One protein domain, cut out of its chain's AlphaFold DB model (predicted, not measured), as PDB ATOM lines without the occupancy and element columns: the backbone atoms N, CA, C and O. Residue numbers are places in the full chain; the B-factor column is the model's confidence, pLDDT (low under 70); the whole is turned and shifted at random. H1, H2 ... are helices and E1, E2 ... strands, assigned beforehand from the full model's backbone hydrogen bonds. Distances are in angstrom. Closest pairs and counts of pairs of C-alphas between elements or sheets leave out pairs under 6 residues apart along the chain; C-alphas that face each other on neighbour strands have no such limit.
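What this domain is: This is residues 17 to 51, 96 to 105 and 120 to 224 of the 224 residues of an uncharacterized protein of Flavobacterium sp. ALD4 (UniProt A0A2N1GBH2). A twisted sheet of four strands makes the core, and its long hairpin E2 and E3 is sharply folded. H1 runs along one face, H4 crosses slantwise over E4, and H2 packs on the opposite face with residues 182 to 188, while residues 170 to 181 stick out. The printed part has 150 residues with four named helices and five named strands, in the order H1, E1, E2, E3, E4, H2, E5, H3, H4; the class is mixed, helices and strands. The sheet's order is E2, E3, E4, E5, mixed. The whole is compact, with a radius of gyration of the C-alphas of 16.5 A and spans of 50 by 38 by 28 A.

How they stand to each other: E2, residues 120 to 133, E3, residues 136 to 150, and E4, residues 153 to 165, form a meander, each strand the antiparallel neighbour of the one before. N 124 and O 145 are 2.8 A apart between E2 and E3, and N 146 and O 158 are 2.8 A apart between E3 and E4. E2 bends by 97 degrees at residue 128 and E3 by 92 degrees at residue 141. E5, residues 191 to 198, is parallel to E4, with N 163 and O 195 2.8 A apart. E4, H2, residues 173 to 188, and E5 form a strand-helix-strand unit, parallel neighbour strands with a helix between, whose crossover is right-handed. The closest C-alphas of H2 and E5 are those of Thr 183 and Val 194, 6.4 A apart. H1, residues 18 to 33, and H2 lie on opposite faces of the sheet. H1 has a height over the sheet of 9.1 A and runs along the strands, at 3 degrees to E3 on the local plane. H4, residues 208 to 223, lies over E4 at a height over the sheet of 10.6 A, slantwise to the strands. H1 and H4 touch, about perpendicular at 80 degrees, with the C-alphas of Tyr 30 and His 212 closest at 6.8 A. H3, residues 199 to 203, only grazes the sheet and touches H1, with the C-alphas of Ile 19 and Gly 199 closest at 6.1 A. E1, residues 49 to 51, pairs with no named strand; E1 and E2 are near each other, with 6 pairs of C-alphas within 10 A. Every O i to N i+4 pair is within hydrogen-bond range in H1, H2 and H3; in H4 10 of 12 are.

Where its parts are: H1 begins at C-alpha 18, (41.034, -13.881, 5.130), and is 22.3 A long. E2 measures 28.7 A, E3 32.9 A, E4 35.3 A, H2 22.5 A and E5 20.0 A. H4, 21.5 A long, ends at C-alpha 223, (34.683, -33.415, 25.102).

The domain as a whole: The C-alphas farthest apart, those of Asp 41 and Ile 174, are 51.7 A apart. Residues 52 to 95 and 106 to 119 are not printed; the C-alpha gaps are 10.3 A and 15.1 A. The link from H1 to E1 is long. Mean pLDDT of the printed part is 77.3, with 45 residues under 70, among them 34 to 46 and 198 to 214.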
ATOM      1  N   SER A  17      44.285 -17.418   3.758       88.44
ATOM      2  CA  SER A  17      43.105 -16.633   3.363       88.44
ATOM      3  C   SER A  17      42.477 -15.814   4.505       88.44
ATOM      4  O   SER A  17      42.531 -16.203   5.669       88.44
ATOM      5  N   GLU A  18      41.777 -14.721   4.164       85.56
ATOM      6  CA  GLU A  18      41.034 -13.881   5.130       85.56
ATOM      7  C   GLU A  18      39.972 -14.667   5.921       85.56
ATOM      8  O   GLU A  18      39.643 -14.341   7.061       85.56
ATOM      9  N   ILE A  19      39.408 -15.713   5.312       83.69
ATOM     10  CA  ILE A  19      38.387 -16.557   5.938       83.69
ATOM     11  C   ILE A  19      39.002 -17.393   7.068       83.69
ATOM     12  O   ILE A  19      38.382 -17.550   8.121       83.69
ATOM     13  N   GLU A  20      40.214 -17.909   6.866       89.38
ATOM     14  CA  GLU A  20      40.965 -18.607   7.910       89.38
ATOM     15  C   GLU A  20      41.347 -17.658   9.046       89.38
ATOM     16  O   GLU A  20      41.158 -18.009  10.209       89.38
ATOM     17  N   GLU A  21      41.819 -16.449   8.721       90.69
ATOM     18  CA  GLU A  21      42.135 -15.420   9.719       90.69
ATOM     19  C   GLU A  21      40.913 -15.108  10.590       90.69
ATOM     20  O   GLU A  21      40.993 -15.115  11.821       90.69
ATOM     21  N   LEU A  22      39.751 -14.901   9.958       86.62
ATOM     22  CA  LEU A  22      38.502 -14.620  10.657       86.62
ATOM     23  C   LEU A  22      38.059 -15.796  11.537       86.62
ATOM     24  O   LEU A  22      37.672 -15.582  12.685       86.62
ATOM     25  N   MET A  23      38.143 -17.033  11.039       87.12
ATOM     26  CA  MET A  23      37.840 -18.234  11.828       87.12
ATOM     27  C   MET A  23      38.770 -18.356  13.042       87.12
ATOM     28  O   MET A  23      38.324 -18.660  14.150       87.12
ATOM     29  N   LEU A  24      40.062 -18.089  12.857       91.44
ATOM     30  CA  LEU A  24      41.049 -18.179  13.924       91.44
ATOM     31  C   LEU A  24      40.834 -17.103  14.995       91.44
ATOM     32  O   LEU A  24      40.900 -17.407  16.186       91.44
ATOM     33  N   LEU A  25      40.503 -15.874  14.585       90.19
ATOM     34  CA  LEU A  25      40.108 -14.792  15.489       90.19
ATOM     35  C   LEU A  25      38.829 -15.128  16.261       90.19
ATOM     36  O   LEU A  25      38.762 -14.879  17.462       90.19
ATOM     37  N   GLN A  26      37.834 -15.726  15.603       86.12
ATOM     38  CA  GLN A  26      36.603 -16.175  16.258       86.12
ATOM     39  C   GLN A  26      36.884 -17.267  17.305       86.12
ATOM     40  O   GLN A  26      36.326 -17.214  18.401       86.12
ATOM     41  N   LEU A  27      37.762 -18.235  17.013       88.12
ATOM     42  CA  LEU A  27      38.195 -19.248  17.986       88.12
ATOM     43  C   LEU A  27      38.931 -18.611  19.167       88.12
ATOM     44  O   LEU A  27      38.668 -18.950  20.322       88.12
ATOM     45  N   PHE A  28      39.846 -17.687  18.884       89.56
ATOM     46  CA  PHE A  28      40.596 -16.970  19.905       89.56
ATOM     47  C   PHE A  28      39.661 -16.188  20.842       89.56
ATOM     48  O   PHE A  28      39.746 -16.341  22.062       89.56
ATOM     49  N   ASP A  29      38.726 -15.416  20.281       85.00
ATOM     50  CA  ASP A  29      37.722 -14.660  21.035       85.00
ATOM     51  C   ASP A  29      36.820 -15.579  21.869       85.00
ATOM     52  O   ASP A  29      36.625 -15.335  23.066       85.00
ATOM     53  N   TYR A  30      36.352 -16.684  21.275       83.25
ATOM     54  CA  TYR A  30      35.581 -17.702  21.980       83.25
ATOM     55  C   TYR A  30      36.338 -18.173  23.219       83.25
ATOM     56  O   TYR A  30      35.821 -18.049  24.325       83.25
ATOM     57  N   PHE A  31      37.577 -18.644  23.090       82.50
ATOM     58  CA  PHE A  31      38.314 -19.166  24.239       82.50
ATOM     59  C   PHE A  31      38.676 -18.095  25.281       82.50
ATOM     60  O   PHE A  31      38.672 -18.401  26.474       82.50
ATOM     61  N   GLN A  32      38.914 -16.842  24.878       80.12
ATOM     62  CA  GLN A  32      39.140 -15.736  25.818       80.12
ATOM     63  C   GLN A  32      37.895 -15.349  26.627       80.12
ATOM     64  O   GLN A  32      38.005 -14.861  27.759       80.12
ATOM     65  N   ASN A  33      36.704 -15.524  26.053       75.06
ATOM     66  CA  ASN A  33      35.451 -15.063  26.651       75.06
ATOM     67  C   ASN A  33      34.556 -16.200  27.169       75.06
ATOM     68  O   ASN A  33      33.608 -15.948  27.927       75.06
ATOM     69  N   TYR A  34      34.872 -17.454  26.842       64.81
ATOM     70  CA  TYR A  34      34.093 -18.622  27.227       64.81
ATOM     71  C   TYR A  34      34.195 -18.906  28.731       64.81
ATOM     72  O   TYR A  34      35.148 -19.472  29.263       64.81
ATOM     73  N   GLY A  35      33.142 -18.496  29.435       52.81
ATOM     74  CA  GLY A  35      33.003 -18.624  30.886       52.81
ATOM     75  C   GLY A  35      32.428 -17.374  31.543       52.81
ATOM     76  O   GLY A  35      31.702 -17.499  32.523       52.81
ATOM     77  N   LYS A  36      32.622 -16.187  30.947       52.78
ATOM     78  CA  LYS A  36      32.060 -14.925  31.472       52.78
ATOM     79  C   LYS A  36      30.530 -14.856  31.374       52.78
ATOM     80  O   LYS A  36      29.899 -14.109  32.111       52.78
ATOM     81  N   VAL A  37      29.930 -15.633  30.467       48.03
ATOM     82  CA  VAL A  37      28.506 -15.516  30.099       48.03
ATOM     83  C   VAL A  37      27.586 -16.461  30.890       48.03
ATOM     84  O   VAL A  37      26.397 -16.184  31.003       48.03
ATOM     85  N   LYS A  38      28.088 -17.579  31.441       47.66
ATOM     86  CA  LYS A  38      27.222 -18.647  32.000       47.66
ATOM     87  C   LYS A  38      27.365 -18.902  33.505       47.66
ATOM     88  O   LYS A  38      26.461 -19.500  34.080       47.66
ATOM     89  N   THR A  39      28.440 -18.469  34.159       45.12
ATOM     90  CA  THR A  39      28.647 -18.702  35.599       45.12
ATOM     91  C   THR A  39      29.333 -17.505  36.229       45.12
ATOM     92  O   THR A  39      30.397 -17.095  35.783       45.12
ATOM     93  N   GLN A  40      28.715 -16.957  37.268       45.47
ATOM     94  CA  GLN A  40      29.007 -15.648  37.839       45.47
ATOM     95  C   GLN A  40      30.352 -15.526  38.581       45.47
ATOM     96  O   GLN A  40      30.480 -14.576  39.335       45.47
ATOM     97  N   ASP A  41      31.339 -16.419  38.405       46.62
ATOM     98  CA  ASP A  41      32.611 -16.231  39.131       46.62
ATOM     99  C   ASP A  41      33.894 -16.900  38.609       46.62
ATOM    100  O   ASP A  41      34.952 -16.598  39.148       46.62
ATOM    101  N   MET A  42      33.905 -17.738  37.562       46.78
ATOM    102  CA  MET A  42      35.180 -18.216  36.990       46.78
ATOM    103  C   MET A  42      35.089 -18.515  35.493       46.78
ATOM    104  O   MET A  42      34.135 -19.140  35.024       46.78
ATOM    105  N   SER A  43      36.117 -18.100  34.744       51.56
ATOM    106  CA  SER A  43      36.333 -18.539  33.362       51.56
ATOM    107  C   SER A  43      36.467 -20.065  33.315       51.56
ATOM    108  O   SER A  43      37.161 -20.651  34.150       51.56
ATOM    109  N   ARG A  44      35.834 -20.723  32.332       62.88
ATOM    110  CA  ARG A  44      35.994 -22.175  32.132       62.88
ATOM    111  C   ARG A  44      37.397 -22.524  31.641       62.88
ATOM    112  O   ARG A  44      37.864 -23.626  31.922       62.88
ATOM    113  N   PHE A  45      38.062 -21.589  30.967       66.44
ATOM    114  CA  PHE A  45      39.422 -21.737  30.459       66.44
ATOM    115  C   PHE A  45      40.420 -20.844  31.204       66.44
ATOM    116  O   PHE A  45      40.072 -19.774  31.712       66.44
ATOM    117  N   SER A  46      41.665 -21.300  31.273       69.06
ATOM    118  CA  SER A  46      42.824 -20.526  31.697       69.06
ATOM    119  C   SER A  46      43.101 -19.387  30.714       69.06
ATOM    120  O   SER A  46      42.446 -19.257  29.678       69.06
ATOM    121  N   GLU A  47      44.110 -18.575  31.019       79.56
ATOM    122  CA  GLU A  47      44.660 -17.625  30.051       79.56
ATOM    123  C   GLU A  47      45.109 -18.344  28.763       79.56
ATOM    124  O   GLU A  47      45.500 -19.517  28.795       79.56
ATOM    125  N   VAL A  48      45.005 -17.638  27.632       88.00
ATOM    126  CA  VAL A  48      45.489 -18.111  26.330       88.00
ATOM    127  C   VAL A  48      47.008 -17.993  26.288       88.00
ATOM    128  O   VAL A  48      47.558 -16.902  26.423       88.00
ATOM    129  N   GLU A  49      47.681 -19.108  26.033       93.00
ATOM    130  CA  GLU A  49      49.128 -19.170  25.849       93.00
ATOM    131  C   GLU A  49      49.448 -19.333  24.360       93.00
ATOM    132  O   GLU A  49      48.864 -20.171  23.680       93.00
ATOM    133  N   PHE A  50      50.385 -18.553  23.823       95.69
ATOM    134  CA  PHE A  50      50.822 -18.724  22.434       95.69
ATOM    135  C   PHE A  50      51.859 -19.838  22.320       95.69
ATOM    136  O   PHE A  50      52.686 -20.021  23.214       95.69
ATOM    137  N   ILE A  51      51.806 -20.569  21.211       96.75
ATOM    138  CA  ILE A  51      52.720 -21.666  20.912       96.75
ATOM    139  C   ILE A  51      53.825 -21.112  20.025       96.75
ATOM    140  O   ILE A  51      53.582 -20.782  18.864       96.75
ATOM    141  N   VAL A  96      44.926 -23.299  25.194       90.56
ATOM    142  CA  VAL A  96      44.124 -22.975  26.374       90.56
ATOM    143  C   VAL A  96      43.878 -24.216  27.204       90.56
ATOM    144  O   VAL A  96      43.526 -25.271  26.673       90.56
ATOM    145  N   LYS A  97      44.024 -24.088  28.523       87.50
ATOM    146  CA  LYS A  97      43.720 -25.157  29.472       87.50
ATOM    147  C   LYS A  97      42.331 -24.952  30.056       87.50
ATOM    148  O   LYS A  97      41.895 -23.831  30.271       87.50
ATOM    149  N   LEU A  98      41.601 -26.026  30.324       80.06
ATOM    150  CA  LEU A  98      40.366 -25.949  31.107       80.06
ATOM    151  C   LEU A  98      40.711 -25.832  32.595       80.06
ATOM    152  O   LEU A  98      41.475 -26.640  33.119       80.06
ATOM    153  N   ASN A  99      40.078 -24.883  33.288       66.56
ATOM    154  CA  ASN A  99      40.251 -24.669  34.733       66.56
ATOM    155  C   ASN A  99      39.549 -25.737  35.591       66.56
ATOM    156  O   ASN A  99      39.684 -25.738  36.813       66.56
ATOM    157  N   PHE A 100      38.785 -26.638  34.971       64.88
ATOM    158  CA  PHE A 100      38.076 -27.714  35.654       64.88
ATOM    159  C   PHE A 100      38.697 -29.059  35.303       64.88
ATOM    160  O   PHE A 100      38.688 -29.475  34.141       64.88
ATOM    161  N   SER A 101      39.180 -29.757  36.327       61.03
ATOM    162  CA  SER A 101      39.571 -31.151  36.202       61.03
ATOM    163  C   SER A 101      38.347 -32.047  36.099       61.03
ATOM    164  O   SER A 101      37.363 -31.825  36.808       61.03
ATOM    165  N   GLU A 102      38.392 -33.076  35.254       59.25
ATOM    166  CA  GLU A 102      37.354 -34.110  35.288       59.25
ATOM    167  C   GLU A 102      37.319 -34.739  36.692       59.25
ATOM    168  O   GLU A 102      38.359 -35.211  37.160       59.25
ATOM    169  N   PRO A 103      36.171 -34.766  37.393       50.31
ATOM    170  CA  PRO A 103      36.069 -35.553  38.609       50.31
ATOM    171  C   PRO A 103      36.124 -37.032  38.215       50.31
ATOM    172  O   PRO A 103      35.222 -37.535  37.543       50.31
ATOM    173  N   LEU A 104      37.177 -37.741  38.625       48.19
ATOM    174  CA  LEU A 104      37.195 -39.199  38.543       48.19
ATOM    175  C   LEU A 104      36.088 -39.757  39.436       48.19
ATOM    176  O   LEU A 104      36.023 -39.482  40.636       48.19
ATOM    177  N   SER A 105      35.196 -40.538  38.839       42.50
ATOM    178  CA  SER A 105      34.168 -41.251  39.576       42.50
ATOM    179  C   SER A 105      34.786 -42.372  40.430       42.50
ATOM    180  O   SER A 105      35.550 -43.198  39.942       42.50
ATOM    181  N   THR A 120      43.643 -32.759  33.568       84.75
ATOM    182  CA  THR A 120      43.531 -31.467  32.886       84.75
ATOM    183  C   THR A 120      43.278 -31.678  31.397       84.75
ATOM    184  O   THR A 120      43.476 -32.759  30.839       84.75
ATOM    185  N   ARG A 121      42.777 -30.634  30.742       87.06
ATOM    186  CA  ARG A 121      42.498 -30.631  29.307       87.06
ATOM    187  C   ARG A 121      43.124 -29.396  28.689       87.06
ATOM    188  O   ARG A 121      42.889 -28.300  29.193       87.06
ATOM    189  N   GLU A 122      43.863 -29.575  27.606       91.25
ATOM    190  CA  GLU A 122      44.505 -28.505  26.847       91.25
ATOM    191  C   GLU A 122      44.048 -28.577  25.388       91.25
ATOM    192  O   GLU A 122      44.172 -29.620  24.749       91.25
ATOM    193  N   PHE A 123      43.510 -27.478  24.865       92.44
ATOM    194  CA  PHE A 123      43.249 -27.316  23.439       92.44
ATOM    195  C   PHE A 123      44.416 -26.558  22.833       92.44
ATOM    196  O   PHE A 123      44.691 -25.450  23.275       92.44
ATOM    197  N   ALA A 124      45.062 -27.122  21.820       95.69
ATOM    198  CA  ALA A 124      46.061 -26.458  20.996       95.69
ATOM    199  C   ALA A 124      45.502 -26.252  19.584       95.69
ATOM    200  O   ALA A 124      44.966 -27.184  18.979       95.69
ATOM    201  N   ILE A 125      45.604 -25.025  19.078       96.44
ATOM    202  CA  ILE A 125      45.025 -24.576  17.815       96.44
ATOM    203  C   ILE A 125      46.158 -24.108  16.901       96.44
ATOM    204  O   ILE A 125      46.945 -23.245  17.291       96.44
ATOM    205  N   TYR A 126      46.220 -24.661  15.688       97.44
ATOM    206  CA  TYR A 126      47.277 -24.395  14.706       97.44
ATOM    207  C   TYR A 126      46.685 -24.070  13.328       97.44
ATOM    208  O   TYR A 126      46.022 -24.942  12.756       97.44
ATOM    209  N   PRO A 127      46.929 -22.882  12.751       97.25
ATOM    210  CA  PRO A 127      46.680 -22.647  11.333       97.25
ATOM    211  C   PRO A 127      47.662 -23.435  10.448       97.25
ATOM    212  O   PRO A 127      48.806 -23.684  10.830       97.25
ATOM    213  N   GLN A 128      47.214 -23.812   9.249       95.06
ATOM    214  CA  GLN A 128      48.009 -24.444   8.187       95.06
ATOM    215  C   GLN A 128      48.846 -25.654   8.652       95.06
ATOM    216  O   GLN A 128      49.994 -25.843   8.243       95.06
ATOM    217  N   SER A 129      48.272 -26.505   9.507       94.00
ATOM    218  CA  SER A 129      48.966 -27.666  10.069       94.00
ATOM    219  C   SER A 129      49.248 -28.724   8.999       94.00
ATOM    220  O   SER A 129      48.332 -29.285   8.391       94.00
ATOM    221  N   GLU A 130      50.520 -29.082   8.829       91.44
ATOM    222  CA  GLU A 130      50.937 -30.178   7.952       91.44
ATOM    223  C   GLU A 130      50.852 -31.534   8.668       91.44
ATOM    224  O   GLU A 130      51.308 -31.693   9.800       91.44
ATOM    225  N   VAL A 131      50.285 -32.538   7.998       89.69
ATOM    226  CA  VAL A 131      50.190 -33.914   8.499       89.69
ATOM    227  C   VAL A 131      50.602 -34.899   7.410       89.69
ATOM    228  O   VAL A 131      50.066 -34.896   6.301       89.69
ATOM    229  N   THR A 132      51.546 -35.785   7.716       88.69
ATOM    230  CA  THR A 132      51.972 -36.830   6.780       88.69
ATOM    231  C   THR A 132      51.193 -38.114   7.039       88.69
ATOM    232  O   THR A 132      51.350 -38.760   8.071       88.69
ATOM    233  N   ILE A 133      50.374 -38.525   6.071       85.88
ATOM    234  CA  ILE A 133      49.605 -39.771   6.111       85.88
ATOM    235  C   ILE A 133      50.034 -40.637   4.930       85.88
ATOM    236  O   ILE A 133      49.864 -40.254   3.772       85.88
ATOM    237  N   ALA A 134      50.582 -41.822   5.214       85.62
ATOM    238  CA  ALA A 134      51.047 -42.770   4.196       85.62
ATOM    239  C   ALA A 134      51.951 -42.110   3.126       85.62
ATOM    240  O   ALA A 134      51.731 -42.275   1.926       85.62
ATOM    241  N   LYS A 135      52.955 -41.337   3.576       84.81
ATOM    242  CA  LYS A 135      53.909 -40.565   2.745       84.81
ATOM    243  C   LYS A 135      53.297 -39.432   1.908       84.81
ATOM    244  O   LYS A 135      53.994 -38.834   1.099       84.81
ATOM    245  N   THR A 136      52.011 -39.138   2.087       84.00
ATOM    246  CA  THR A 136      51.351 -37.984   1.470       84.00
ATOM    247  C   THR A 136      51.204 -36.891   2.518       84.00
ATOM    248  O   THR A 136      50.676 -37.157   3.598       84.00
ATOM    249  N   ASN A 137      51.641 -35.677   2.200       87.00
ATOM    250  CA  ASN A 137      51.438 -34.522   3.066       87.00
ATOM    251  C   ASN A 137      50.064 -33.918   2.791       87.00
ATOM    252  O   ASN A 137      49.703 -33.652   1.645       87.00
ATOM    253  N   TYR A 138      49.304 -33.729   3.857       88.19
ATOM    254  CA  TYR A 138      48.045 -33.003   3.873       88.19
ATOM    255  C   TYR A 138      48.234 -31.740   4.697       88.19
ATOM    256  O   TYR A 138      49.006 -31.737   5.651       88.19
ATOM    257  N   ARG A 139      47.516 -30.686   4.336       90.94
ATOM    258  CA  ARG A 139      47.595 -29.387   4.993       90.94
ATOM    259  C   ARG A 139      46.208 -29.000   5.458       90.94
ATOM    260  O   ARG A 139      45.348 -28.763   4.619       90.94
ATOM    261  N   ILE A 140      45.996 -29.007   6.761       92.69
ATOM    262  CA  ILE A 140      44.725 -28.673   7.398       92.69
ATOM    263  C   ILE A 140      44.709 -27.167   7.635       92.69
ATOM    264  O   ILE A 140      45.666 -26.654   8.213       92.69
ATOM    265  N   ASP A 141      43.649 -26.477   7.218       93.12
ATOM    266  CA  ASP A 141      43.602 -25.016   7.330       93.12
ATOM    267  C   ASP A 141      43.644 -24.565   8.794       93.12
ATOM    268  O   ASP A 141      44.435 -23.691   9.133       93.12
ATOM    269  N   ILE A 142      42.881 -25.214   9.686       94.50
ATOM    270  CA  ILE A 142      43.021 -25.050  11.142       94.50
ATOM    271  C   ILE A 142      42.900 -26.409  11.837       94.50
ATOM    272  O   ILE A 142      41.878 -27.088  11.756       94.50
ATOM    273  N   ALA A 143      43.940 -26.820  12.557       95.88
ATOM    274  CA  ALA A 143      43.933 -28.017  13.386       95.88
ATOM    275  C   ALA A 143      43.633 -27.667  14.846       95.88
ATOM    276  O   ALA A 143      44.277 -26.791  15.420       95.88
ATOM    277  N   ILE A 144      42.710 -28.405  15.465       94.44
ATOM    278  CA  ILE A 144      42.433 -28.345  16.902       94.44
ATOM    279  C   ILE A 144      42.803 -29.691  17.521       94.44
ATOM    280  O   ILE A 144      42.268 -30.736  17.142       94.44
ATOM    281  N   ILE A 145      43.717 -29.664  18.483       94.56
ATOM    282  CA  ILE A 145      44.202 -30.835  19.211       94.56
ATOM    283  C   ILE A 145      43.801 -30.677  20.672       94.56
ATOM    284  O   ILE A 145      44.254 -29.756  21.340       94.56
ATOM    285  N   LEU A 146      42.962 -31.579  21.173       92.62
ATOM    286  CA  LEU A 146      42.652 -31.691  22.592       92.62
ATOM    287  C   LEU A 146      43.523 -32.783  23.207       92.62
ATOM    288  O   LEU A 146      43.357 -33.958  22.874       92.62
ATOM    289  N   ASN A 147      44.382 -32.406  24.144       92.56
ATOM    290  CA  ASN A 147      45.096 -33.335  25.008       92.56
ATOM    291  C   ASN A 147      44.402 -33.417  26.368       92.56
ATOM    292  O   ASN A 147      44.081 -32.396  26.978       92.56
ATOM    293  N   ARG A 148      44.180 -34.640  26.848       89.81
ATOM    294  CA  ARG A 148      43.871 -34.918  28.251       89.81
ATOM    295  C   ARG A 148      45.169 -35.312  28.922       89.81
ATOM    296  O   ARG A 148      45.841 -36.234  28.462       89.81
ATOM    297  N   GLU A 149      45.504 -34.623  29.996       88.44
ATOM    298  CA  GLU A 149      46.747 -34.810  30.727       88.44
ATOM    299  C   GLU A 149      46.457 -35.243  32.154       88.44
ATOM    300  O   GLU A 149      45.516 -34.773  32.787       88.44
ATOM    301  N   GLN A 150      47.278 -36.148  32.664       85.50
ATOM    302  CA  GLN A 150      47.269 -36.581  34.050       85.50
ATOM    303  C   GLN A 150      48.715 -36.605  34.521       85.50
ATOM    304  O   GLN A 150      49.538 -37.300  33.926       85.50
ATOM    305  N   ASN A 151      49.023 -35.843  35.571       82.94
ATOM    306  CA  ASN A 151      50.379 -35.733  36.118       82.94
ATOM    307  C   ASN A 151      51.413 -35.425  35.013       82.94
ATOM    308  O   ASN A 151      52.397 -36.142  34.861       82.94
ATOM    309  N   GLU A 152      51.117 -34.410  34.188       82.38
ATOM    310  CA  GLU A 152      51.951 -33.942  33.058       82.38
ATOM    311  C   GLU A 152      52.144 -34.954  31.916       82.38
ATOM    312  O   GLU A 152      52.906 -34.722  30.977       82.38
ATOM    313  N   LYS A 153      51.424 -36.079  31.947       87.56
ATOM    314  CA  LYS A 153      51.434 -37.074  30.880       87.56
ATOM    315  C   LYS A 153      50.140 -37.021  30.085       87.56
ATOM    316  O   LYS A 153      49.056 -37.142  30.651       87.56
ATOM    317  N   ILE A 154      50.254 -36.940  28.763       90.94
ATOM    318  CA  ILE A 154      49.109 -37.075  27.860       90.94
ATOM    319  C   ILE A 154      48.564 -38.509  27.956       90.94
ATOM    320  O   ILE A 154      49.275 -39.477  27.675       90.94
ATOM    321  N   ILE A 155      47.299 -38.637  28.359       91.56
ATOM    322  CA  ILE A 155      46.574 -39.909  28.493       91.56
ATOM    323  C   ILE A 155      45.585 -40.156  27.348       91.56
ATOM    324  O   ILE A 155      45.231 -41.303  27.087       91.56
ATOM    325  N   ASP A 156      45.142 -39.100  26.663       91.25
ATOM    326  CA  ASP A 156      44.272 -39.172  25.488       91.25
ATOM    327  C   ASP A 156      44.492 -37.931  24.611       91.25
ATOM    328  O   ASP A 156      44.678 -36.828  25.127       91.25
ATOM    329  N   THR A 157      44.442 -38.112  23.291       92.12
ATOM    330  CA  THR A 157      44.548 -37.022  22.316       92.12
ATOM    331  C   THR A 157      43.438 -37.151  21.291       92.12
ATOM    332  O   THR A 157      43.304 -38.169  20.610       92.12
ATOM    333  N   ARG A 158      42.687 -36.069  21.112       91.31
ATOM    334  CA  ARG A 158      41.613 -35.962  20.126       91.31
ATOM    335  C   ARG A 158      41.928 -34.834  19.164       91.31
ATOM    336  O   ARG A 158      42.457 -33.805  19.565       91.31
ATOM    337  N   LYS A 159      41.626 -35.042  17.886       92.81
ATOM    338  CA  LYS A 159      42.011 -34.120  16.814       92.81
ATOM    339  C   LYS A 159      40.803 -33.791  15.955       92.81
ATOM    340  O   LYS A 159      40.067 -34.701  15.574       92.81
ATOM    341  N   ILE A 160      40.625 -32.519  15.632       91.00
ATOM    342  CA  ILE A 160      39.632 -32.028  14.678       91.00
ATOM    343  C   ILE A 160      40.339 -31.166  13.645       91.00
ATOM    344  O   ILE A 160      41.174 -30.331  13.986       91.00
ATOM    345  N   ALA A 161      39.998 -31.396  12.382       90.75
ATOM    346  CA  ALA A 161      40.418 -30.562  11.274       90.75
ATOM    347  C   ALA A 161      39.272 -29.609  10.932       90.75
ATOM    348  O   ALA A 161      38.129 -30.044  10.784       90.75
ATOM    349  N   LEU A 162      39.568 -28.325  10.803       89.81
ATOM    350  CA  LEU A 162      38.675 -27.357  10.189       89.81
ATOM    351  C   LEU A 162      39.255 -27.003   8.821       89.81
ATOM    352  O   LEU A 162      40.446 -26.716   8.696       89.81
ATOM    353  N   GLU A 163      38.408 -27.065   7.805       87.50
ATOM    354  CA  GLU A 163      38.711 -26.656   6.439       87.50
ATOM    355  C   GLU A 163      37.856 -25.421   6.140       87.50
ATOM    356  O   GLU A 163      36.633 -25.414   6.346       87.50
ATOM    357  N   CYS A 164      38.515 -24.356   5.707       82.88
ATOM    358  CA  CYS A 164      37.898 -23.068   5.433       82.88
ATOM    359  C   CYS A 164      37.650 -22.979   3.931       82.88
ATOM    360  O   CYS A 164      38.443 -22.427   3.169       82.88
ATOM    361  N   ASP A 165      36.529 -23.541   3.496       70.69
ATOM    362  CA  ASP A 165      36.166 -23.528   2.091       70.69
ATOM    363  C   ASP A 165      35.711 -22.109   1.693       70.69
ATOM    364  O   ASP A 165      34.731 -21.553   2.201       70.69
ATOM    365  N   GLY A 166      36.443 -21.483   0.770       59.38
ATOM    366  CA  GLY A 166      36.090 -20.173   0.221       59.38
ATOM    367  C   GLY A 166      34.704 -20.143  -0.447       59.38
ATOM    368  O   GLY A 166      34.071 -21.168  -0.697       59.38
ATOM    369  N   TYR A 167      34.223 -18.937  -0.768       45.38
ATOM    370  CA  TYR A 167      32.933 -18.711  -1.447       45.38
ATOM    371  C   TYR A 167      32.805 -19.474  -2.787       45.38
ATOM    372  O   TYR A 167      31.700 -19.854  -3.170       45.38
ATOM    373  N   ASP A 168      33.935 -19.786  -3.431       49.38
ATOM    374  CA  ASP A 168      34.039 -20.562  -4.675       49.38
ATOM    375  C   ASP A 168      33.931 -22.085  -4.471       49.38
ATOM    376  O   ASP A 168      34.537 -22.862  -5.215       49.38
ATOM    377  N   TYR A 169      33.151 -22.543  -3.485       47.41
ATOM    378  CA  TYR A 169      32.814 -23.957  -3.310       47.41
ATOM    379  C   TYR A 169      31.959 -24.448  -4.494       47.41
ATOM    380  O   TYR A 169      30.737 -24.597  -4.426       47.41
ATOM    381  N   HIS A 170      32.613 -24.670  -5.630       50.94
ATOM    382  CA  HIS A 170      32.000 -24.997  -6.902       50.94
ATOM    383  C   HIS A 170      32.263 -26.453  -7.279       50.94
ATOM    384  O   HIS A 170      33.199 -26.808  -7.982       50.94
ATOM    385  N   SER A 171      31.317 -27.293  -6.859       62.31
ATOM    386  CA  SER A 171      30.406 -27.971  -7.794       62.31
ATOM    387  C   SER A 171      31.001 -28.833  -8.920       62.31
ATOM    388  O   SER A 171      30.338 -29.009  -9.943       62.31
ATOM    389  N   SER A 172      32.180 -29.440  -8.757       71.56
ATOM    390  CA  SER A 172      32.576 -30.583  -9.594       71.56
ATOM    391  C   SER A 172      32.567 -31.894  -8.805       71.56
ATOM    392  O   SER A 172      33.039 -31.988  -7.671       71.56
ATOM    393  N   ALA A 173      32.038 -32.954  -9.424       78.19
ATOM    394  CA  ALA A 173      32.015 -34.290  -8.822       78.19
ATOM    395  C   ALA A 173      33.429 -34.817  -8.502       78.19
ATOM    396  O   ALA A 173      33.605 -35.610  -7.579       78.19
ATOM    397  N   ILE A 174      34.442 -34.357  -9.249       82.19
ATOM    398  CA  ILE A 174      35.844 -34.748  -9.066       82.19
ATOM    399  C   ILE A 174      36.429 -34.112  -7.801       82.19
ATOM    400  O   ILE A 174      37.052 -34.828  -7.017       82.19
ATOM    401  N   GLN A 175      36.206 -32.811  -7.570       76.62
ATOM    402  CA  GLN A 175      36.643 -32.140  -6.337       76.62
ATOM    403  C   GLN A 175      35.996 -32.788  -5.118       76.62
ATOM    404  O   GLN A 175      36.715 -33.283  -4.255       76.62
ATOM    405  N   LYS A 176      34.669 -32.977  -5.143       80.50
ATOM    406  CA  LYS A 176      33.950 -33.663  -4.060       80.50
ATOM    407  C   LYS A 176      34.515 -35.057  -3.769       80.50
ATOM    408  O   LYS A 176      34.730 -35.413  -2.617       80.50
ATOM    409  N   MET A 177      34.797 -35.850  -4.805       83.94
ATOM    410  CA  MET A 177      35.398 -37.174  -4.619       83.94
ATOM    411  C   MET A 177      36.786 -37.087  -3.960       83.94
ATOM    412  O   MET A 177      37.131 -37.941  -3.140       83.94
ATOM    413  N   ASN A 178      37.606 -36.107  -4.335       83.62
ATOM    414  CA  ASN A 178      38.931 -35.917  -3.746       83.62
ATOM    415  C   ASN A 178      38.839 -35.450  -2.288       83.62
ATOM    416  O   ASN A 178      39.559 -35.979  -1.439       83.62
ATOM    417  N   ASP A 179      37.897 -34.563  -1.990       81.56
ATOM    418  CA  ASP A 179      37.597 -34.065  -0.650       81.56
ATOM    419  C   ASP A 179      37.090 -35.184   0.266       81.56
ATOM    420  O   ASP A 179      37.573 -35.339   1.387       81.56
ATOM    421  N   ASP A 180      36.206 -36.050  -0.235       83.12
ATOM    422  CA  ASP A 180      35.721 -37.232   0.484       83.12
ATOM    423  C   ASP A 180      36.854 -38.233   0.755       83.12
ATOM    424  O   ASP A 180      36.962 -38.801   1.850       83.12
ATOM    425  N   LYS A 181      37.745 -38.450  -0.225       86.06
ATOM    426  CA  LYS A 181      38.943 -39.290  -0.048       86.06
ATOM    427  C   LYS A 181      39.872 -38.708   1.012       86.06
ATOM    428  O   LYS A 181      40.395 -39.468   1.831       86.06
ATOM    429  N   ARG A 182      40.079 -37.390   1.006       85.25
ATOM    430  CA  ARG A 182      40.900 -36.675   1.988       85.25
ATOM    431  C   ARG A 182      40.303 -36.795   3.390       85.25
ATOM    432  O   ARG A 182      40.994 -37.270   4.288       85.25
ATOM    433  N   THR A 183      39.015 -36.495   3.555       86.56
ATOM    434  CA  THR A 183      38.296 -36.649   4.830       86.56
ATOM    435  C   THR A 183      38.393 -38.073   5.357       86.56
ATOM    436  O   THR A 183      38.723 -38.279   6.521       86.56
ATOM    437  N   ARG A 184      38.174 -39.084   4.506       86.62
ATOM    438  CA  ARG A 184      38.281 -40.489   4.918       86.62
ATOM    439  C   ARG A 184      39.684 -40.834   5.414       86.62
ATOM    440  O   ARG A 184      39.816 -41.522   6.423       86.62
ATOM    441  N   LYS A 185      40.727 -40.366   4.723       89.06
ATOM    442  CA  LYS A 185      42.116 -40.595   5.139       89.06
ATOM    443  C   LYS A 185      42.422 -39.930   6.478       89.06
ATOM    444  O   LYS A 185      43.002 -40.593   7.333       89.06
ATOM    445  N   LEU A 186      41.999 -38.684   6.684       87.88
ATOM    446  CA  LEU A 186      42.141 -37.993   7.969       87.88
ATOM    447  C   LEU A 186      41.442 -38.781   9.089       87.88
ATOM    448  O   LEU A 186      42.077 -39.102  10.093       87.88
ATOM    449  N   LYS A 187      40.192 -39.207   8.870       87.75
ATOM    450  CA  LYS A 187      39.412 -39.974   9.856       87.75
ATOM    451  C   LYS A 187      40.057 -41.295  10.261       87.75
ATOM    452  O   LYS A 187      40.182 -41.582  11.446       87.75
ATOM    453  N   ILE A 188      40.542 -42.071   9.291       88.38
ATOM    454  CA  ILE A 188      41.261 -43.329   9.561       88.38
ATOM    455  C   ILE A 188      42.544 -43.088  10.380       88.38
ATOM    456  O   ILE A 188      42.984 -43.980  11.096       88.38
ATOM    457  N   ASN A 189      43.123 -41.886  10.315       87.06
ATOM    458  CA  ASN A 189      44.347 -41.513  11.030       87.06
ATOM    459  C   ASN A 189      44.075 -40.678  12.298       87.06
ATOM    460  O   ASN A 189      44.935 -39.916  12.738       87.06
ATOM    461  N   GLY A 190      42.888 -40.827  12.897       86.44
ATOM    462  CA  GLY A 190      42.577 -40.304  14.234       86.44
ATOM    463  C   GLY A 190      42.036 -38.872  14.280       86.44
ATOM    464  O   GLY A 190      41.850 -38.337  15.372       86.44
ATOM    465  N   TRP A 191      41.759 -38.250  13.132       88.56
ATOM    466  CA  TRP A 191      41.024 -36.983  13.081       88.56
ATOM    467  C   TRP A 191      39.528 -37.271  13.203       88.56
ATOM    468  O   TRP A 191      38.946 -37.845  12.288       88.56
ATOM    469  N   LYS A 192      38.899 -36.923  14.330       75.44
ATOM    470  CA  LYS A 192      37.494 -37.277  14.607       75.44
ATOM    471  C   LYS A 192      36.556 -36.713  13.540       75.44
ATOM    472  O   LYS A 192      35.782 -37.464  12.945       75.44
ATOM    473  N   ASP A 193      36.698 -35.425  13.238       71.06
ATOM    474  CA  ASP A 193      35.890 -34.747  12.230       71.06
ATOM    475  C   ASP A 193      36.674 -33.727  11.404       71.06
ATOM    476  O   ASP A 193      37.748 -33.260  11.793       71.06
ATOM    477  N   VAL A 194      36.119 -33.461  10.220       69.62
ATOM    478  CA  VAL A 194      36.570 -32.444   9.271       69.62
ATOM    479  C   VAL A 194      35.385 -31.512   9.060       69.62
ATOM    480  O   VAL A 194      34.474 -31.849   8.299       69.62
ATOM    481  N   PHE A 195      35.356 -30.394   9.781       74.06
ATOM    482  CA  PHE A 195      34.317 -29.387   9.594       74.06
ATOM    483  C   PHE A 195      34.698 -28.496   8.428       74.06
ATOM    484  O   PHE A 195      35.804 -27.969   8.385       74.06
ATOM    485  N   ARG A 196      33.772 -28.342   7.488       73.00
ATOM    486  CA  ARG A 196      33.911 -27.425   6.364       73.00
ATOM    487  C   ARG A 196      33.028 -26.230   6.628       73.00
ATOM    488  O   ARG A 196      31.818 -26.399   6.760       73.00
ATOM    489  N   TYR A 197      33.635 -25.058   6.714       70.81
ATOM    490  CA  TYR A 197      32.907 -23.805   6.841       70.81
ATOM    491  C   TYR A 197      33.052 -23.020   5.551       70.81
ATOM    492  O   TYR A 197      34.162 -22.688   5.146       70.81
ATOM    493  N   SER A 198      31.924 -22.704   4.924       69.06
ATOM    494  CA  SER A 198      31.906 -21.785   3.794       69.06
ATOM    495  C   SER A 198      32.219 -20.359   4.250       69.06
ATOM    496  O   SER A 198      31.839 -19.947   5.350       69.06
ATOM    497  N   GLY A 199      32.796 -19.540   3.368       64.12
ATOM    498  CA  GLY A 199      32.973 -18.108   3.641       64.12
ATOM    499  C   GLY A 199      31.679 -17.428   4.109       64.12
ATOM    500  O   GLY A 199      31.690 -16.656   5.063       64.12
ATOM    501  N   LYS A 200      30.523 -17.783   3.531       65.56
ATOM    502  CA  LYS A 200      29.218 -17.269   3.974       65.56
ATOM    503  C   LYS A 200      28.920 -17.628   5.431       65.56
ATOM    504  O   LYS A 200      28.446 -16.775   6.168       65.56
ATOM    505  N   GLU A 201      29.203 -18.853   5.858       66.44
ATOM    506  CA  GLU A 201      28.988 -19.295   7.239       66.44
ATOM    507  C   GLU A 201      29.880 -18.593   8.256       66.44
ATOM    508  O   GLU A 201      29.497 -18.562   9.424       66.44
ATOM    509  N   ILE A 202      31.027 -18.064   7.824       63.84
ATOM    510  CA  ILE A 202      31.998 -17.361   8.667       63.84
ATOM    511  C   ILE A 202      31.701 -15.851   8.673       63.84
ATOM    512  O   ILE A 202      31.620 -15.252   9.742       63.84
ATOM    513  N   TYR A 203      31.424 -15.248   7.509       62.66
ATOM    514  CA  TYR A 203      31.052 -13.829   7.378       62.66
ATOM    515  C   TYR A 203      29.649 -13.506   7.912       62.66
ATOM    516  O   TYR A 203      29.374 -12.363   8.279       62.66
ATOM    517  N   GLN A 204      28.720 -14.470   7.914       63.44
ATOM    518  CA  GLN A 204      27.375 -14.254   8.459       63.44
ATOM    519  C   GLN A 204      27.321 -14.298   9.978       63.44
ATOM    520  O   GLN A 204      26.278 -13.945  10.523       63.44
ATOM    521  N   VAL A 205      28.414 -14.665  10.645       59.69
ATOM    522  CA  VAL A 205      28.491 -14.597  12.097       59.69
ATOM    523  C   VAL A 205      28.560 -13.125  12.505       59.69
ATOM    524  O   VAL A 205      29.618 -12.506  12.543       59.69
ATOM    525  N   ARG A 206      27.380 -12.534  12.706       48.84
ATOM    526  CA  ARG A 206      27.186 -11.100  12.988       48.84
ATOM    527  C   ARG A 206      27.164 -10.789  14.482       48.84
ATOM    528  O   ARG A 206      27.229  -9.621  14.853       48.84
ATOM    529  N   ASP A 207      27.045 -11.823  15.310       54.91
ATOM    530  CA  ASP A 207      26.944 -11.750  16.762       54.91
ATOM    531  C   ASP A 207      27.795 -12.867  17.386       54.91
ATOM    532  O   ASP A 207      27.802 -14.009  16.915       54.91
ATOM    533  N   ILE A 208      28.475 -12.535  18.484       54.00
ATOM    534  CA  ILE A 208      29.225 -13.449  19.353       54.00
ATOM    535  C   ILE A 208      28.371 -14.663  19.769       54.00
ATOM    536  O   ILE A 208      28.882 -15.770  19.937       54.00
ATOM    537  N   GLY A 209      27.048 -14.492  19.880       51.72
ATOM    538  CA  GLY A 209      26.118 -15.575  20.211       51.72
ATOM    539  C   GLY A 209      26.056 -16.700  19.168       51.72
ATOM    540  O   GLY A 209      25.931 -17.869  19.538       51.72
ATOM    541  N   GLU A 210      26.186 -16.385  17.876       56.72
ATOM    542  CA  GLU A 210      26.191 -17.386  16.794       56.72
ATOM    543  C   GLU A 210      27.550 -18.087  16.668       56.72
ATOM    544  O   GLU A 210      27.589 -19.301  16.434       56.72
ATOM    545  N   VAL A 211      28.649 -17.351  16.909       57.62
ATOM    546  CA  VAL A 211      30.012 -17.901  17.067       57.62
ATOM    547  C   VAL A 211      29.983 -19.026  18.109       57.62
ATOM    548  O   VAL A 211      30.467 -20.137  17.882       57.62
ATOM    549  N   HIS A 212      29.343 -18.749  19.250       56.69
ATOM    550  CA  HIS A 212      29.289 -19.665  20.379       56.69
ATOM    551  C   HIS A 212      28.592 -20.987  20.047       56.69
ATOM    552  O   HIS A 212      29.092 -22.023  20.470       56.69
ATOM    553  N   TYR A 213      27.485 -21.007  19.298       58.81
ATOM    554  CA  TYR A 213      26.775 -22.265  19.007       58.81
ATOM    555  C   TYR A 213      27.617 -23.233  18.159       58.81
ATOM    556  O   TYR A 213      27.722 -24.413  18.497       58.81
ATOM    557  N   LYS A 214      28.258 -22.738  17.091       69.25
ATOM    558  CA  LYS A 214      29.086 -23.568  16.197       69.25
ATOM    559  C   LYS A 214      30.315 -24.127  16.909       69.25
ATOM    560  O   LYS A 214      30.662 -25.292  16.726       69.25
ATOM    561  N   PHE A 215      30.958 -23.323  17.752       74.50
ATOM    562  CA  PHE A 215      32.108 -23.798  18.515       74.50
ATOM    563  C   PHE A 215      31.714 -24.670  19.700       74.50
ATOM    564  O   PHE A 215      32.429 -25.621  19.982       74.50
ATOM    565  N   GLU A 216      30.568 -24.445  20.349       72.19
ATOM    566  CA  GLU A 216      30.056 -25.371  21.369       72.19
ATOM    567  C   GLU A 216      29.855 -26.778  20.791       72.19
ATOM    568  O   GLU A 216      30.126 -27.745  21.495       72.19
ATOM    569  N   GLU A 217      29.458 -26.927  19.522       74.50
ATOM    570  CA  GLU A 217      29.404 -28.235  18.851       74.50
ATOM    571  C   GLU A 217      30.800 -28.868  18.720       74.50
ATOM    572  O   GLU A 217      30.997 -30.008  19.147       74.50
ATOM    573  N   ILE A 218      31.786 -28.114  18.213       76.94
ATOM    574  CA  ILE A 218      33.185 -28.564  18.101       76.94
ATOM    575  C   ILE A 218      33.736 -28.976  19.471       76.94
ATOM    576  O   ILE A 218      34.285 -30.069  19.624       76.94
ATOM    577  N   ILE A 219      33.570 -28.123  20.485       77.06
ATOM    578  CA  ILE A 219      34.019 -28.396  21.848       77.06
ATOM    579  C   ILE A 219      33.280 -29.605  22.412       77.06
ATOM    580  O   ILE A 219      33.918 -30.491  22.967       77.06
ATOM    581  N   THR A 220      31.967 -29.716  22.225       77.19
ATOM    582  CA  THR A 220      31.194 -30.878  22.685       77.19
ATOM    583  C   THR A 220      31.718 -32.172  22.062       77.19
ATOM    584  O   THR A 220      31.961 -33.136  22.782       77.19
ATOM    585  N   MET A 221      32.000 -32.191  20.757       74.25
ATOM    586  CA  MET A 221      32.601 -33.352  20.087       74.25
ATOM    587  C   MET A 221      34.003 -33.701  20.596       74.25
ATOM    588  O   MET A 221      34.365 -34.880  20.692       74.25
ATOM    589  N   LEU A 222      34.807 -32.689  20.930       73.69
ATOM    590  CA  LEU A 222      36.109 -32.897  21.558       73.69
ATOM    591  C   LEU A 222      35.962 -33.441  22.979       73.69
ATOM    592  O   LEU A 222      36.798 -34.234  23.403       73.69
ATOM    593  N   MET A 223      34.894 -33.087  23.690       71.56
ATOM    594  CA  MET A 223      34.683 -33.415  25.102       71.56
ATOM    595  C   MET A 223      33.947 -34.751  25.343       71.56
ATOM    596  O   MET A 223      34.040 -35.262  26.457       71.56
ATOM    597  N   ILE A 224      33.271 -35.335  24.334       63.47
ATOM    598  CA  ILE A 224      32.626 -36.680  24.362       63.47
ATOM    599  C   ILE A 224      33.617 -37.784  24.028       63.47
ATOM    600  O   ILE A 224      34.074 -38.501  24.940       63.47
TER     601      ILE A 224